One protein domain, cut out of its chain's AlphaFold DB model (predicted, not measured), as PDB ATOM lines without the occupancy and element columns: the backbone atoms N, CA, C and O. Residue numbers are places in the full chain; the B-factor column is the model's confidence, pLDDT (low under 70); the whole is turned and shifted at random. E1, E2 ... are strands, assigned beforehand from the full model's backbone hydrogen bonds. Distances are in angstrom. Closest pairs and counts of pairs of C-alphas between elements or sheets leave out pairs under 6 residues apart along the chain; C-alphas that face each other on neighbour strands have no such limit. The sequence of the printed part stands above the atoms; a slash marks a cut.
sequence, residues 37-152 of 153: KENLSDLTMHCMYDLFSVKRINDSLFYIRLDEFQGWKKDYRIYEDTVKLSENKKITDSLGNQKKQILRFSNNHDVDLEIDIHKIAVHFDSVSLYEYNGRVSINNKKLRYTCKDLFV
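AT A GLANCE: This is residues 37 to 152 of the 153 residues of an uncharacterized protein of Chryseobacterium gambrini (UniProt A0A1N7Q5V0). One antiparallel sheet of eight strands is folded back on itself like a flattened, partly closed barrel: E1, E2 and E3 form one leaf, E5, E6, E7 and E8 form the other, and the long, bent E4 is the hinge between them. The strands of the two leaves cross, and the sheet's two edges, E1 and E8, come together with closest C-alphas 5.1 A apart. The 116 printed residues hold no named helix and eight named strands, E1 to E8, which stand in the sheet in the same order as along the chain, and the class is all strand. The whole is compact, with a radius of gyration of the C-alphas of 15.4 A, and only just elongated, spanning 49 by 32 by 23 A.

HOW THE PARTS SIT: E1, residues 43 to 47, and E2, residues 50 to 56, form a hairpin, with N 45 and O 52 within hydrogen-bond range at 2.7 A. E3, residues 61 to 68, is the next antiparallel neighbour, at 166 degrees to E2, with N 53 and O 65 2.8 A apart. E4, residues 77 to 92, bends by 74 degrees at residue 82. Its pairing is staggered: residues 77 to 84 pair with E3, where N 66 and O 79 are 2.8 A apart, and residues 84 to 92 pair with E5, residues 98 to 106, where N 89 and O 102 are 2.9 A apart. E6, residues 111 to 119, is antiparallel to E5 at 168 degrees, with N 105 and O 113 2.8 A apart. E7, residues 130 to 139, follows at 171 degrees to E6, with N 116 and O 133 2.8 A apart. E8, residues 144 to 151, forms a hairpin with E7, with N 136 and O 147 2.8 A apart, and bends by 66 degrees at residue 148. The eight strands are a meander, each the antiparallel neighbour of the one before, and a folded sheet, one sheet bent back into two leaves that face each other. Edge strands E1 and E8 have 8 pairs of C-alphas within 8 A, the closest being those of Met 45 and Phe 151. E3 and E7 are apart.

IN THESE COORDINATES: E1 begins at C-alpha 43, (-35.547, 36.145, 239.684). E4, the longest strand, runs 39.1 A from C-alpha 77 at (-51.456, 44.113, 231.831). E7 is 29.5 A long and E6 26.4 A. E8 ends at C-alpha 151, (-40.639, 39.925, 247.933).

THE WHOLE: The C-alphas of Lys 73 and Leu 95, the two farthest apart, are 53.1 A from each other. The printed part has no cut and no long link. The mean pLDDT of the printed part is 88.7; residues 37 to 41, 109 and 121 to 127 are under 70.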
ATOM      1  N   LYS A  37     -31.303  28.185 243.955       52.47
ATOM      2  CA  LYS A  37     -32.320  27.937 242.918       52.47
ATOM      3  C   LYS A  37     -32.862  29.224 242.265       52.47
ATOM      4  O   LYS A  37     -33.521  29.139 241.239       52.47
ATOM      5  N   GLU A  38     -32.542  30.387 242.828       55.28
ATOM      6  CA  GLU A  38     -32.968  31.721 242.407       55.28
ATOM      7  C   GLU A  38     -31.768  32.562 241.965       55.28
ATOM      8  O   GLU A  38     -31.484  33.622 242.515       55.28
ATOM      9  N   ASN A  39     -31.002  32.078 240.990       58.94
ATOM     10  CA  ASN A  39     -30.043  32.936 240.303       58.94
ATOM     11  C   ASN A  39     -30.813  34.085 239.613       58.94
ATOM     12  O   ASN A  39     -31.899  33.871 239.071       58.94
ATOM     13  N   LEU A  40     -30.237  35.293 239.574       61.31
ATOM     14  CA  LEU A  40     -30.782  36.454 238.851       61.31
ATOM     15  C   LEU A  40     -30.923  36.204 237.337       61.31
ATOM     16  O   LEU A  40     -31.397  37.060 236.592       61.31
ATOM     17  N   SER A  41     -30.503  35.036 236.845       60.41
ATOM     18  CA  SER A  41     -30.907  34.576 235.525       60.41
ATOM     19  C   SER A  41     -32.422  34.624 235.345       60.41
ATOM     20  O   SER A  41     -32.810  34.945 234.237       60.41
ATOM     21  N   ASP A  42     -33.245  34.382 236.377       76.25
ATOM     22  CA  ASP A  42     -34.717  34.455 236.295       76.25
ATOM     23  C   ASP A  42     -35.370  34.722 237.681       76.25
ATOM     24  O   ASP A  42     -36.231  33.969 238.141       76.25
ATOM     25  N   LEU A  43     -34.957  35.785 238.384       88.81
ATOM     26  CA  LEU A  43     -35.547  36.145 239.684       88.81
ATOM     27  C   LEU A  43     -37.002  36.596 239.503       88.81
ATOM     28  O   LEU A  43     -37.279  37.477 238.692       88.81
ATOM     29  N   THR A  44     -37.920  36.033 240.287       92.75
ATOM     30  CA  THR A  44     -39.345  36.390 240.275       92.75
ATOM     31  C   THR A  44     -39.787  36.833 241.665       92.75
ATOM     32  O   THR A  44     -39.567  36.124 242.639       92.75
ATOM     33  N   MET A  45     -40.410  38.005 241.754       94.25
ATOM     34  CA  MET A  45     -40.842  38.661 242.984       94.25
ATOM     35  C   MET A  45     -42.317  39.058 242.882       94.25
ATOM     36  O   MET A  45     -42.826  39.355 241.802       94.25
ATOM     37  N   HIS A  46     -43.004  39.102 244.014       95.31
ATOM     38  CA  HIS A  46     -44.408  39.470 244.114       95.31
ATOM     39  C   HIS A  46     -44.579  40.887 244.649       95.31
ATOM     40  O   HIS A  46     -43.832  41.317 245.523       95.31
ATOM     41  N   CYS A  47     -45.620  41.571 244.174       95.12
ATOM     42  CA  CYS A  47     -46.193  42.739 244.832       95.12
ATOM     43  C   CYS A  47     -47.702  42.540 244.962       95.12
ATOM     44  O   CYS A  47     -48.442  42.722 244.000       95.12
ATOM     45  N   MET A  48     -48.179  42.126 246.137       92.81
ATOM     46  CA  MET A  48     -49.563  41.654 246.296       92.81
ATOM     47  C   MET A  48     -49.915  40.558 245.264       92.81
ATOM     48  O   MET A  48     -49.440  39.431 245.390       92.81
ATOM     49  N   TYR A  49     -50.744  40.878 244.263       94.19
ATOM     50  CA  TYR A  49     -51.150  39.975 243.178       94.19
ATOM     51  C   TYR A  49     -50.315  40.140 241.903       94.19
ATOM     52  O   TYR A  49     -50.431  39.314 240.999       94.19
ATOM     53  N   ASP A  50     -49.488  41.180 241.829       96.06
ATOM     54  CA  ASP A  50     -48.638  41.456 240.680       96.06
ATOM     55  C   ASP A  50     -47.388  40.580 240.725       96.06
ATOM     56  O   ASP A  50     -46.843  40.287 241.799       96.06
ATOM     57  N   LEU A  51     -46.918  40.184 239.545       95.62
ATOM     58  CA  LEU A  51     -45.707  39.391 239.386       95.62
ATOM     59  C   LEU A  51     -44.649  40.215 238.661       95.62
ATOM     60  O   LEU A  51     -44.870  40.681 237.547       95.62
ATOM     61  N   PHE A  52     -43.489  40.372 239.282       95.25
ATOM     62  CA  PHE A  52     -42.343  41.053 238.705       95.25
ATOM     63  C   PHE A  52     -41.210  40.058 238.489       95.25
ATOM     64  O   PHE A  52     -40.899  39.266 239.369       95.25
ATOM     65  N   SER A  53     -40.571  40.091 237.328       94.00
ATOM     66  CA  SER A  53     -39.470  39.190 236.998       94.00
ATOM     67  C   SER A  53     -38.290  39.950 236.417       94.00
ATOM     68  O   SER A  53     -38.461  40.952 235.720       94.00
ATOM     69  N   VAL A  54     -37.090  39.465 236.728       92.75
ATOM     70  CA  VAL A  54     -35.815  40.023 236.288       92.75
ATOM     71  C   VAL A  54     -34.952  38.900 235.749       92.75
ATOM     72  O   VAL A  54     -34.624  37.949 236.458       92.75
ATOM     73  N   LYS A  55     -34.565  39.033 234.484       91.62
ATOM     74  CA  LYS A  55     -33.749  38.065 233.763       91.62
ATOM     75  C   LYS A  55     -32.468  38.715 233.278       91.62
ATOM     76  O   LYS A  55     -32.489  39.733 232.587       91.62
ATOM     77  N   ARG A  56     -31.330  38.109 233.594       90.62
ATOM     78  CA  ARG A  56     -30.032  38.574 233.098       90.62
ATOM     79  C   ARG A  56     -29.885  38.311 231.596       90.62
ATOM     80  O   ARG A  56     -30.025  37.177 231.148       90.62
ATOM     81  N   ILE A  57     -29.535  39.352 230.837       90.44
ATOM     82  CA  ILE A  57     -29.146  39.242 229.421       90.44
ATOM     83  C   ILE A  57     -27.622  39.129 229.319       90.44
ATOM     84  O   ILE A  57     -27.100  38.263 228.623       90.44
ATOM     85  N   ASN A  58     -26.901  40.010 230.020       88.19
ATOM     86  CA  ASN A  58     -25.443  39.981 230.154       88.19
ATOM     87  C   ASN A  58     -25.011  40.624 231.486       88.19
ATOM     88  O   ASN A  58     -25.827  40.803 232.383       88.19
ATOM     89  N   ASP A  59     -23.730  40.954 231.648       84.00
ATOM     90  CA  ASP A  59     -23.176  41.479 232.906       84.00
ATOM     91  C   ASP A  59     -23.772  42.818 233.362       84.00
ATOM     92  O   ASP A  59     -23.748  43.124 234.551       84.00
ATOM     93  N   SER A  60     -24.321  43.611 232.441       88.56
ATOM     94  CA  SER A  60     -24.836  44.956 232.733       88.56
ATOM     95  C   SER A  60     -26.284  45.179 232.306       88.56
ATOM     96  O   SER A  60     -26.872  46.180 232.707       88.56
ATOM     97  N   LEU A  61     -26.862  44.279 231.506       93.25
ATOM     98  CA  LEU A  61     -28.207  44.401 230.951       93.25
ATOM     99  C   LEU A  61     -29.125  43.293 231.447       93.25
ATOM    100  O   LEU A  61     -28.780  42.108 231.425       93.25
ATOM    101  N   PHE A  62     -30.326  43.710 231.828       94.00
ATOM    102  CA  PHE A  62     -31.346  42.860 232.414       94.00
ATOM    103  C   PHE A  62     -32.683  43.152 231.747       94.00
ATOM    104  O   PHE A  62     -33.031  44.302 231.484       94.00
ATOM    105  N   TYR A  63     -33.416  42.091 231.466       94.62
ATOM    106  CA  TYR A  63     -34.795  42.138 231.036       94.62
ATOM    107  C   TYR A  63     -35.695  42.161 232.263       94.62
ATOM    108  O   TYR A  63     -35.486  41.369 233.182       94.62
ATOM    109  N   ILE A  64     -36.694  43.035 232.268       94.69
ATOM    110  CA  ILE A  64     -37.729  43.047 233.295       94.69
ATOM    111  C   ILE A  64     -39.091  42.802 232.671       94.69
ATOM    112  O   ILE A  64     -39.374  43.265 231.563       94.69
ATOM    113  N   ARG A  65     -39.951  42.122 233.422       95.75
ATOM    114  CA  ARG A  65     -41.354  41.948 233.072       95.75
ATOM    115  C   ARG A  65     -42.231  42.080 234.309       95.75
ATOM    116  O   ARG A  65     -41.950  41.463 235.333       95.75
ATOM    117  N   LEU A  66     -43.291  42.866 234.182       96.50
ATOM    118  CA  LEU A  66     -44.359  43.031 235.158       96.50
ATOM    119  C   LEU A  66     -45.662  42.505 234.559       96.50
ATOM    120  O   LEU A  66     -46.109  43.011 233.531       96.50
ATOM    121  N   ASP A  67     -46.291  41.566 235.253       96.94
ATOM    122  CA  ASP A  67     -47.662  41.142 235.002       96.94
ATOM    123  C   ASP A  67     -48.556  41.820 236.058       96.94
ATOM    124  O   ASP A  67     -48.678  41.346 237.188       96.94
ATOM    125  N   GLU A  68     -49.143  42.970 235.702       96.50
ATOM    126  CA  GLU A  68     -49.999  43.793 236.572       96.50
ATOM    127  C   GLU A  68     -51.424  43.218 236.602       96.50
ATOM    128  O   GLU A  68     -52.116  43.145 235.577       96.50
ATOM    129  N   PHE A  69     -51.889  42.824 237.782       96.00
ATOM    130  CA  PHE A  69     -53.228  42.311 238.013       96.00
ATOM    131  C   PHE A  69     -54.267  43.419 237.824       96.00
ATOM    132  O   PHE A  69     -54.231  44.468 238.461       96.00
ATOM    133  N   GLN A  70     -55.243  43.185 236.948       94.19
ATOM    134  CA  GLN A  70     -56.308  44.153 236.639       94.19
ATOM    135  C   GLN A  70     -57.676  43.741 237.214       94.19
ATOM    136  O   GLN A  70     -58.707  44.330 236.868       94.19
ATOM    137  N   GLY A  71     -57.705  42.734 238.095       93.69
ATOM    138  CA  GLY A  71     -58.920  42.115 238.629       93.69
ATOM    139  C   GLY A  71     -59.244  40.766 237.975       93.69
ATOM    140  O   GLY A  71     -58.922  40.523 236.822       93.69
ATOM    141  N   TRP A  72     -59.969  39.902 238.692       92.38
ATOM    142  CA  TRP A  72     -60.227  38.494 238.326       92.38
ATOM    143  C   TRP A  72     -60.947  38.251 236.989       92.38
ATOM    144  O   TRP A  72     -61.008  37.119 236.522       92.38
ATOM    145  N   LYS A  73     -61.551  39.289 236.403       94.50
ATOM    146  CA  LYS A  73     -62.298  39.218 235.135       94.50
ATOM    147  C   LYS A  73     -61.564  39.885 233.971       94.50
ATOM    148  O   LYS A  73     -62.163  40.081 232.917       94.50
ATOM    149  N   LYS A  74     -60.323  40.316 234.184       94.19
ATOM    150  CA  LYS A  74     -59.496  40.979 233.182       94.19
ATOM    151  C   LYS A  74     -58.175  40.244 233.067       94.19
ATOM    152  O   LYS A  74     -57.650  39.754 234.064       94.19
ATOM    153  N   ASP A  75     -57.645  40.223 231.856       94.25
ATOM    154  CA  ASP A  75     -56.288  39.755 231.633       94.25
ATOM    155  C   ASP A  75     -55.284  40.690 232.315       94.25
ATOM    156  O   ASP A  75     -55.554  41.877 232.547       94.25
ATOM    157  N   TYR A  76     -54.116  40.139 232.638       94.00
ATOM    158  CA  TYR A  76     -53.001  40.914 233.166       94.00
ATOM    159  C   TYR A  76     -52.563  41.969 232.152       94.00
ATOM    160  O   TYR A  76     -52.506  41.713 230.945       94.00
ATOM    161  N   ARG A  77     -52.196  43.154 232.647       95.31
ATOM    162  CA  ARG A  77     -51.456  44.113 231.831       95.31
ATOM    163  C   ARG A  77     -49.978  43.766 231.926       95.31
ATOM    164  O   ARG A  77     -49.393  43.830 232.999       95.31
ATOM    165  N   ILE A  78     -49.387  43.427 230.789       96.38
ATOM    166  CA  ILE A  78     -47.973  43.067 230.704       96.38
ATOM    167  C   ILE A  78     -47.160  44.320 230.361       96.38
ATOM    168  O   ILE A  78     -47.471  45.029 229.400       96.38
ATOM    169  N   TYR A  79     -46.120  44.589 231.146       95.50
ATOM    170  CA  TYR A  79     -45.099  45.595 230.862       95.50
ATOM    171  C   TYR A  79     -43.727  44.940 230.805       95.50
ATOM    172  O   TYR A  79     -43.357  44.190 231.703       95.50
ATOM    173  N   GLU A  80     -42.956  45.265 229.773       95.56
ATOM    174  CA  GLU A  80     -41.641  44.681 229.525       95.56
ATOM    175  C   GLU A  80     -40.659  45.771 229.105       95.56
ATOM    176  O   GLU A  80     -41.007  46.682 228.343       95.56
ATOM    177  N   ASP A  81     -39.433  45.685 229.615       94.75
ATOM    178  CA  ASP A  81     -38.371  46.629 229.283       94.75
ATOM    179  C   ASP A  81     -36.983  46.037 229.541       94.75
ATOM    180  O   ASP A  81     -36.824  44.994 230.175       94.75
ATOM    181  N   THR A  82     -35.955  46.726 229.058       94.75
ATOM    182  CA  THR A  82     -34.561  46.452 229.398       94.75
ATOM    183  C   THR A  82     -34.027  47.541 230.318       94.75
ATOM    184  O   THR A  82     -34.189  48.739 230.068       94.75
ATOM    185  N   VAL A  83     -33.339  47.120 231.374       95.12
ATOM    186  CA  VAL A  83     -32.690  47.989 232.355       95.12
ATOM    187  C   VAL A  83     -31.197  47.698 232.435       95.12
ATOM    188  O   VAL A  83     -30.732  46.592 232.143       95.12
ATOM    189  N   LYS A  84     -30.428  48.719 232.815       95.75
ATOM    190  CA  LYS A  84     -28.993  48.622 233.073       95.75
ATOM    191  C   LYS A  84     -28.736  48.561 234.565       95.75
ATOM    192  O   LYS A  84     -29.326  49.342 235.305       95.75
ATOM    193  N   LEU A  85     -27.814  47.701 234.980       94.94
ATOM    194  CA  LEU A  85     -27.259  47.730 236.330       94.94
ATOM    195  C   LEU A  85     -26.496  49.047 236.521       94.94
ATOM    196  O   LEU A  85     -25.485  49.286 235.862       94.94
ATOM    197  N   SER A  86     -27.002  49.910 237.395       94.81
ATOM    198  CA  SER A  86     -26.412  51.210 237.719       94.81
ATOM    199  C   SER A  86     -25.613  51.179 239.020       94.81
ATOM    200  O   SER A  86     -24.671  51.953 239.170       94.81
ATOM    201  N   GLU A  87     -25.942  50.274 239.946       95.69
ATOM    202  CA  GLU A  87     -25.215  50.104 241.205       95.69
ATOM    203  C   GLU A  87     -25.165  48.629 241.617       95.69
ATOM    204  O   GLU A  87     -26.170  47.924 241.558       95.69
ATOM    205  N   ASN A  88     -23.995  48.184 242.082       94.88
ATOM    206  CA  ASN A  88     -23.798  46.908 242.766       94.88
ATOM    207  C   ASN A  88     -23.003  47.168 244.049       94.88
ATOM    208  O   ASN A  88     -21.776  47.294 244.021       94.88
ATOM    209  N   LYS A  89     -23.709  47.297 245.171       96.12
ATOM    210  CA  LYS A  89     -23.127  47.664 246.461       96.12
ATOM    211  C   LYS A  89     -23.146  46.483 247.419       96.12
ATOM    212  O   LYS A  89     -24.204  45.953 247.740       96.12
ATOM    213  N   LYS A  90     -21.976  46.119 247.941       95.00
ATOM    214  CA  LYS A  90     -21.811  45.078 248.967       95.00
ATOM    215  C   LYS A  90     -21.669  45.731 250.339       95.00
ATOM    216  O   LYS A  90     -20.929  46.701 250.492       95.00
ATOM    217  N   ILE A  91     -22.402  45.226 251.326       93.88
ATOM    218  CA  ILE A  91     -22.414  45.744 252.698       93.88
ATOM    219  C   ILE A  91     -21.915  44.651 253.635       93.88
ATOM    220  O   ILE A  91     -22.459  43.542 253.665       93.88
ATOM    221  N   THR A  92     -20.896  44.989 254.420       92.38
ATOM    222  CA  THR A  92     -20.259  44.099 255.390       92.38
ATOM    223  C   THR A  92     -20.634  44.461 256.822       92.38
ATOM    224  O   THR A  92     -21.027  45.590 257.112       92.38
ATOM    225  N   ASP A  93     -20.499  43.505 257.734       87.94
ATOM    226  CA  ASP A  93     -20.582  43.759 259.170       87.94
ATOM    227  C   ASP A  93     -19.257  44.244 259.774       87.94
ATOM    228  O   ASP A  93     -18.257  44.425 259.079       87.94
ATOM    229  N   SER A  94     -19.251  44.453 261.092       87.06
ATOM    230  CA  SER A  94     -18.067  44.868 261.852       87.06
ATOM    231  C   SER A  94     -16.932  43.843 261.843       87.06
ATOM    232  O   SER A  94     -15.802  44.195 262.159       87.06
ATOM    233  N   LEU A  95     -17.225  42.583 261.509       87.00
ATOM    234  CA  LEU A  95     -16.243  41.507 261.381       87.00
ATOM    235  C   LEU A  95     -15.725  41.379 259.937       87.00
ATOM    236  O   LEU A  95     -14.825  40.585 259.674       87.00
ATOM    237  N   GLY A  96     -16.257  42.178 259.005       84.81
ATOM    238  CA  GLY A  96     -15.881  42.171 257.596       84.81
ATOM    239  C   GLY A  96     -16.579  41.096 256.761       84.81
ATOM    240  O   GLY A  96     -16.180  40.902 255.616       84.81
ATOM    241  N   ASN A  97     -17.603  40.421 257.290       86.94
ATOM    242  CA  ASN A  97     -18.392  39.446 256.534       86.94
ATOM    243  C   ASN A  97     -19.492  40.153 255.743       86.94
ATOM    244  O   ASN A  97     -20.155  41.055 256.265       86.94
ATOM    245  N   GLN A  98     -19.723  39.744 254.496       90.00
ATOM    246  CA  GLN A  98     -20.765  40.342 253.668       90.00
ATOM    247  C   GLN A  98     -22.158  39.912 254.144       90.00
ATOM    248  O   GLN A  98     -22.523  38.739 254.078       90.00
ATOM    249  N   LYS A  99     -22.973  40.883 254.569       90.75
ATOM    250  CA  LYS A  99     -24.357  40.664 255.025       90.75
ATOM    251  C   LYS A  99     -25.396  40.887 253.937       90.75
ATOM    252  O   LYS A  99     -26.427  40.218 253.930       90.75
ATOM    253  N   LYS A 100     -25.146  41.853 253.052       93.38
ATOM    254  CA  LYS A 100     -26.125  42.315 252.066       93.38
ATOM    255  C   LYS A 100     -25.454  42.710 250.756       93.38
ATOM    256  O   LYS A 100     -24.338  43.231 250.764       93.38
ATOM    257  N   GLN A 101     -26.165  42.515 249.654       94.06
ATOM    258  CA  GLN A 101     -25.859  43.096 248.352       94.06
ATOM    259  C   GLN A 101     -27.075  43.892 247.870       94.06
ATOM    260  O   GLN A 101     -28.199  43.411 247.964       94.06
ATOM    261  N   ILE A 102     -26.848  45.117 247.398       96.12
ATOM    262  CA  ILE A 102     -27.866  46.006 246.831       96.12
ATOM    263  C   ILE A 102     -27.579  46.147 245.347       96.12
ATOM    264  O   ILE A 102     -26.487  46.583 244.968       96.12
ATOM    265  N   LEU A 103     -28.559  45.801 244.524       95.38
ATOM    266  CA  LEU A 103     -28.511  45.966 243.082       95.38
ATOM    267  C   LEU A 103     -29.518  47.031 242.672       95.38
ATOM    268  O   LEU A 103     -30.700  46.913 242.989       95.38
ATOM    269  N   ARG A 104     -29.056  48.061 241.961       96.50
ATOM    270  CA  ARG A 104     -29.942  49.057 241.352       96.50
ATOM    271  C   ARG A 104     -29.889  48.963 239.852       96.50
ATOM    272  O   ARG A 104     -28.812  48.851 239.265       96.50
ATOM    273  N   PHE A 105     -31.060  49.060 239.249       95.19
ATOM    274  CA  PHE A 105     -31.237  49.032 237.819       95.19
ATOM    275  C   PHE A 105     -32.056  50.233 237.390       95.19
ATOM    276  O   PHE A 105     -33.022  50.619 238.043       95.19
ATOM    277  N   SER A 106     -31.665  50.811 236.266       94.25
ATOM    278  CA  SER A 106     -32.375  51.943 235.693       94.25
ATOM    279  C   SER A 106     -32.294  51.924 234.179       94.25
ATOM    280  O   SER A 106     -31.439  51.260 233.584       94.25
ATOM    281  N   ASN A 107     -33.190  52.657 233.533       90.75
ATOM    282  CA  ASN A 107     -33.090  52.940 232.112       90.75
ATOM    283  C   ASN A 107     -33.478  54.389 231.804       90.75
ATOM    284  O   ASN A 107     -33.869  55.157 232.678       90.75
ATOM    285  N   ASN A 108     -33.386  54.751 230.526       77.00
ATOM    286  CA  ASN A 108     -33.753  56.082 230.035       77.00
ATOM    287  C   ASN A 108     -35.282  56.298 229.966       77.00
ATOM    288  O   ASN A 108     -35.729  57.287 229.390       77.00
ATOM    289  N   HIS A 109     -36.086  55.343 230.436       69.31
ATOM    290  CA  HIS A 109     -37.545  55.303 230.313       69.31
ATOM    291  C   HIS A 109     -38.226  55.324 231.686       69.31
ATOM    292  O   HIS A 109     -39.305  54.755 231.849       69.31
ATOM    293  N   ASP A 110     -37.596  55.996 232.655       87.62
ATOM    294  CA  ASP A 110     -38.130  56.249 233.997       87.62
ATOM    295  C   ASP A 110     -38.449  54.969 234.794       87.62
ATOM    296  O   ASP A 110     -39.394  54.937 235.588       87.62
ATOM    297  N   VAL A 111     -37.673  53.902 234.568       93.25
ATOM    298  CA  VAL A 111     -37.673  52.703 235.414       93.25
ATOM    299  C   VAL A 111     -36.578  52.826 236.471       93.25
ATOM    300  O   VAL A 111     -35.414  53.036 236.127       93.25
ATOM    301  N   ASP A 112     -36.945  52.644 237.739       94.94
ATOM    302  CA  ASP A 112     -36.037  52.522 238.886       94.94
ATOM    303  C   ASP A 112     -36.381  51.243 239.656       94.94
ATOM    304  O   ASP A 112     -37.494  51.093 240.164       94.94
ATOM    305  N   LEU A 113     -35.439  50.304 239.704       95.50
ATOM    306  CA  LEU A 113     -35.562  49.018 240.382       95.50
ATOM    307  C   LEU A 113     -34.401  48.868 241.364       95.50
ATOM    308  O   LEU A 113     -33.239  48.955 240.978       95.50
ATOM    309  N   GLU A 114     -34.710  48.566 242.617       96.94
ATOM    310  CA  GLU A 114     -33.730  48.218 243.645       96.94
ATOM    311  C   GLU A 114     -34.068  46.835 244.198       96.94
ATOM    312  O   GLU A 114     -35.217  46.578 244.562       96.94
ATOM    313  N   ILE A 115     -33.067  45.958 244.248       95.19
ATOM    314  CA  ILE A 115     -33.159  44.615 244.817       95.19
ATOM    315  C   ILE A 115     -32.117  44.489 245.920       95.19
ATOM    316  O   ILE A 115     -30.915  44.664 245.705       95.19
ATOM    317  N   ASP A 116     -32.612  44.150 247.094       95.00
ATOM    318  CA  ASP A 116     -31.882  43.945 248.323       95.00
ATOM    319  C   ASP A 116     -31.785  42.447 248.608       95.00
ATOM    320  O   ASP A 116     -32.777  41.809 248.956       95.00
ATOM    321  N   ILE A 117     -30.578  41.895 248.498       92.56
ATOM    322  CA  ILE A 117     -30.298  40.493 248.821       92.56
ATOM    323  C   ILE A 117     -29.647  40.427 250.198       92.56
ATOM    324  O   ILE A 117     -28.552  40.960 250.397       92.56
ATOM    325  N   HIS A 118     -30.297  39.765 251.149       91.25
ATOM    326  CA  HIS A 118     -29.817  39.589 252.516       91.25
ATOM    327  C   HIS A 118     -29.435  38.138 252.769       91.25
ATOM    328  O   HIS A 118     -30.200  37.235 252.463       91.25
ATOM    329  N   LYS A 119     -28.280  37.890 253.387       86.75
ATOM    330  CA  LYS A 119     -27.933  36.545 253.858       86.75
ATOM    331  C   LYS A 119     -28.615  36.291 255.209       86.75
ATOM    332  O   LYS A 119     -28.314  36.990 256.173       86.75
ATOM    333  N   ILE A 120     -29.512  35.304 255.284       81.69
ATOM    334  CA  ILE A 120     -30.292  34.987 256.502       81.69
ATOM    335  C   ILE A 120     -29.502  34.075 257.455       81.69
ATOM    336  O   ILE A 120     -29.629  34.198 258.665       81.69
ATOM    337  N   ALA A 121     -28.651  33.199 256.906       69.62
ATOM    338  CA  ALA A 121     -27.887  32.172 257.623       69.62
ATOM    339  C   ALA A 121     -28.746  31.243 258.512       69.62
ATOM    340  O   ALA A 121     -29.055  31.545 259.660       69.62
ATOM    341  N   VAL A 122     -29.027  30.031 258.020       53.09
ATOM    342  CA  VAL A 122     -29.388  28.898 258.885       53.09
ATOM    343  C   VAL A 122     -28.508  27.721 258.483       53.09
ATOM    344  O   VAL A 122     -28.613  27.210 257.372       53.09
ATOM    345  N   HIS A 123     -27.589  27.323 259.363       48.81
ATOM    346  CA  HIS A 123     -26.764  26.131 259.179       48.81
ATOM    347  C   HIS A 123     -27.618  24.865 259.334       48.81
ATOM    348  O   HIS A 123     -27.651  24.252 260.395       48.81
ATOM    349  N   PHE A 124     -28.272  24.467 258.246       49.31
ATOM    350  CA  PHE A 124     -28.535  23.065 257.944       49.31
ATOM    351  C   PHE A 124     -27.681  22.726 256.710       49.31
ATOM    352  O   PHE A 124     -27.864  23.290 255.635       49.31
ATOM    353  N   ASP A 125     -26.663  21.888 256.899       54.44
ATOM    354  CA  ASP A 125     -25.896  21.223 255.833       54.44
ATOM    355  C   ASP A 125     -25.188  22.102 254.775       54.44
ATOM    356  O   ASP A 125     -25.070  21.726 253.612       54.44
ATOM    357  N   SER A 126     -24.587  23.229 255.181       60.91
ATOM    358  CA  SER A 126     -23.686  24.064 254.342       60.91
ATOM    359  C   SER A 126     -24.346  24.907 253.238       60.91
ATOM    360  O   SER A 126     -23.639  25.530 252.445       60.91
ATOM    361  N   VAL A 127     -25.679  24.991 253.193       64.44
ATOM    362  CA  VAL A 127     -26.396  25.859 252.244       64.44
ATOM    363  C   VAL A 127     -26.640  27.233 252.874       64.44
ATOM    364  O   VAL A 127     -27.143  27.343 253.989       64.44
ATOM    365  N   SER A 128     -26.266  28.304 252.171       72.69
ATOM    366  CA  SER A 128     -26.588  29.673 252.595       72.69
ATOM    367  C   SER A 128     -27.977  30.059 252.093       72.69
ATOM    368  O   SER A 128     -28.219  30.018 250.893       72.69
ATOM    369  N   LEU A 129     -28.866  30.462 253.002       79.56
ATOM    370  CA  LEU A 129     -30.186  31.003 252.669       79.56
ATOM    371  C   LEU A 129     -30.130  32.523 252.521       79.56
ATOM    372  O   LEU A 129     -29.431  33.196 253.289       79.56
ATOM    373  N   TYR A 130     -30.888  33.040 251.556       86.06
ATOM    374  CA  TYR A 130     -30.952  34.461 251.245       86.06
ATOM    375  C   TYR A 130     -32.402  34.927 251.162       86.06
ATOM    376  O   TYR A 130     -33.266  34.192 250.695       86.06
ATOM    377  N   GLU A 131     -32.634  36.143 251.637       89.81
ATOM    378  CA  GLU A 131     -33.880  36.887 251.505       89.81
ATOM    379  C   GLU A 131     -33.734  37.892 250.372       89.81
ATOM    380  O   GLU A 131     -32.670  38.505 250.224       89.81
ATOM    381  N   TYR A 132     -34.812  38.113 249.632       91.56
ATOM    382  CA  TYR A 132     -34.851  39.083 248.550       91.56
ATOM    383  C   TYR A 132     -36.011  40.030 248.788       91.56
ATOM    384  O   TYR A 132     -37.169  39.615 248.790       91.56
ATOM    385  N   ASN A 133     -35.677  41.303 248.939       94.81
ATOM    386  CA  ASN A 133     -36.638  42.387 249.029       94.81
ATOM    387  C   ASN A 133     -36.356  43.395 247.922       94.81
ATOM    388  O   ASN A 133     -35.256  43.433 247.369       94.81
ATOM    389  N   GLY A 134     -37.324  44.225 247.572       95.50
ATOM    390  CA  GLY A 134     -37.076  45.226 246.553       95.50
ATOM    391  C   GLY A 134     -38.158  46.270 246.415       95.50
ATOM    392  O   GLY A 134     -39.224  46.218 247.024       95.50
ATOM    393  N   ARG A 135     -37.870  47.227 245.548       97.25
ATOM    394  CA  ARG A 135     -38.824  48.236 245.112       97.25
ATOM    395  C   ARG A 135     -38.670  48.470 243.625       97.25
ATOM    396  O   ARG A 135     -37.564  48.422 243.095       97.25
ATOM    397  N   VAL A 136     -39.777  48.776 242.971       96.69
ATOM    398  CA  VAL A 136     -39.803  49.150 241.564       96.69
ATOM    399  C   VAL A 136     -40.717  50.348 241.368       96.69
ATOM    400  O   VAL A 136     -41.814  50.420 241.924       96.69
ATOM    401  N   SER A 137     -40.268  51.296 240.558       96.69
ATOM    402  CA  SER A 137     -41.078  52.381 240.032       96.69
ATOM    403  C   SER A 137     -40.930  52.410 238.518       96.69
ATOM    404  O   SER A 137     -39.820  52.365 237.996       96.69
ATOM    405  N   ILE A 138     -42.059  52.447 237.820       96.06
ATOM    406  CA  ILE A 138     -42.140  52.622 236.372       96.06
ATOM    407  C   ILE A 138     -43.007  53.853 236.174       96.06
ATOM    408  O   ILE A 138     -44.199  53.821 236.489       96.06
ATOM    409  N   ASN A 139     -42.423  54.951 235.706       94.25
ATOM    410  CA  ASN A 139     -43.148  56.205 235.539       94.25
ATOM    411  C   ASN A 139     -42.961  56.778 234.139       94.25
ATOM    412  O   ASN A 139     -42.366  57.835 233.956       94.25
ATOM    413  N   ASN A 140     -43.513  56.092 233.144       90.94
ATOM    414  CA  ASN A 140     -43.428  56.529 231.759       90.94
ATOM    415  C   ASN A 140     -44.805  56.591 231.093       90.94
ATOM    416  O   ASN A 140     -45.855  56.464 231.721       90.94
ATOM    417  N   LYS A 141     -44.808  56.844 229.781       88.06
ATOM    418  CA  LYS A 141     -46.045  56.984 229.000       88.06
ATOM    419  C   LYS A 141     -46.844  55.682 228.885       88.06
ATOM    420  O   LYS A 141     -48.041  55.757 228.631       88.06
ATOM    421  N   LYS A 142     -46.201  54.514 229.017       88.69
ATOM    422  CA  LYS A 142     -46.854  53.202 228.892       88.69
ATOM    423  C   LYS A 142     -47.493  52.768 230.207       88.69
ATOM    424  O   LYS A 142     -48.569  52.180 230.185       88.69
ATOM    425  N   LEU A 143     -46.829  53.046 231.328       91.62
ATOM    426  CA  LEU A 143     -47.270  52.608 232.644       91.62
ATOM    427  C   LEU A 143     -46.827  53.585 233.738       91.62
ATOM    428  O   LEU A 143     -45.705  54.093 233.725       91.62
ATOM    429  N   ARG A 144     -47.721  53.793 234.708       94.56
ATOM    430  CA  ARG A 144     -47.418  54.401 236.005       94.56
ATOM    431  C   ARG A 144     -47.662  53.360 237.085       94.56
ATOM    432  O   ARG A 144     -48.811  53.067 237.397       94.56
ATOM    433  N   TYR A 145     -46.589  52.808 237.623       95.25
ATOM    434  CA  TYR A 145     -46.622  51.727 238.597       95.25
ATOM    435  C   TYR A 145     -45.567  51.965 239.671       95.25
ATOM    436  O   TYR A 145     -44.474  52.462 239.399       95.25
ATOM    437  N   THR A 146     -45.889  51.646 240.920       96.31
ATOM    438  CA  THR A 146     -44.915  51.681 242.009       96.31
ATOM    439  C   THR A 146     -45.237  50.596 243.013       96.31
ATOM    440  O   THR A 146     -46.337  50.561 243.557       96.31
ATOM    441  N   CYS A 147     -44.240  49.773 243.305       96.88
ATOM    442  CA  CYS A 147     -44.260  48.832 244.405       96.88
ATOM    443  C   CYS A 147     -43.036  49.068 245.285       96.88
ATOM    444  O   CYS A 147     -41.917  49.175 244.787       96.88
ATOM    445  N   LYS A 148     -43.247  49.176 246.596       95.75
ATOM    446  CA  LYS A 148     -42.170  49.385 247.579       95.75
ATOM    447  C   LYS A 148     -41.806  48.126 248.360       95.75
ATOM    448  O   LYS A 148     -40.897  48.191 249.176       95.75
ATOM    449  N   ASP A 149     -42.550  47.052 248.135       95.12
ATOM    450  CA  ASP A 149     -42.492  45.818 248.907       95.12
ATOM    451  C   ASP A 149     -42.550  44.625 247.946       95.12
ATOM    452  O   ASP A 149     -43.538  43.898 247.872       95.12
ATOM    453  N   LEU A 150     -41.523  44.521 247.095       95.44
ATOM    454  CA  LEU A 150     -41.290  43.322 246.299       95.44
ATOM    455  C   LEU A 150     -40.660  42.262 247.193       95.44
ATOM    456  O   LEU A 150     -39.654  42.549 247.838       95.44
ATOM    457  N   PHE A 151     -41.178  41.040 247.155       93.06
ATOM    458  CA  PHE A 151     -40.639  39.925 247.933       93.06
ATOM    459  C   PHE A 151     -40.657  38.619 247.137       93.06
ATOM    460  O   PHE A 151     -41.471  38.436 246.232       93.06
ATOM    461  N   VAL A 152     -39.766  37.697 247.485       89.50
ATOM    462  CA  VAL A 152     -39.828  36.304 247.017       89.50
ATOM    463  C   VAL A 152     -40.638  35.481 248.020       89.50
ATOM    464  O   VAL A 152     -40.546  35.713 249.224       89.50
TER     465      VAL A 152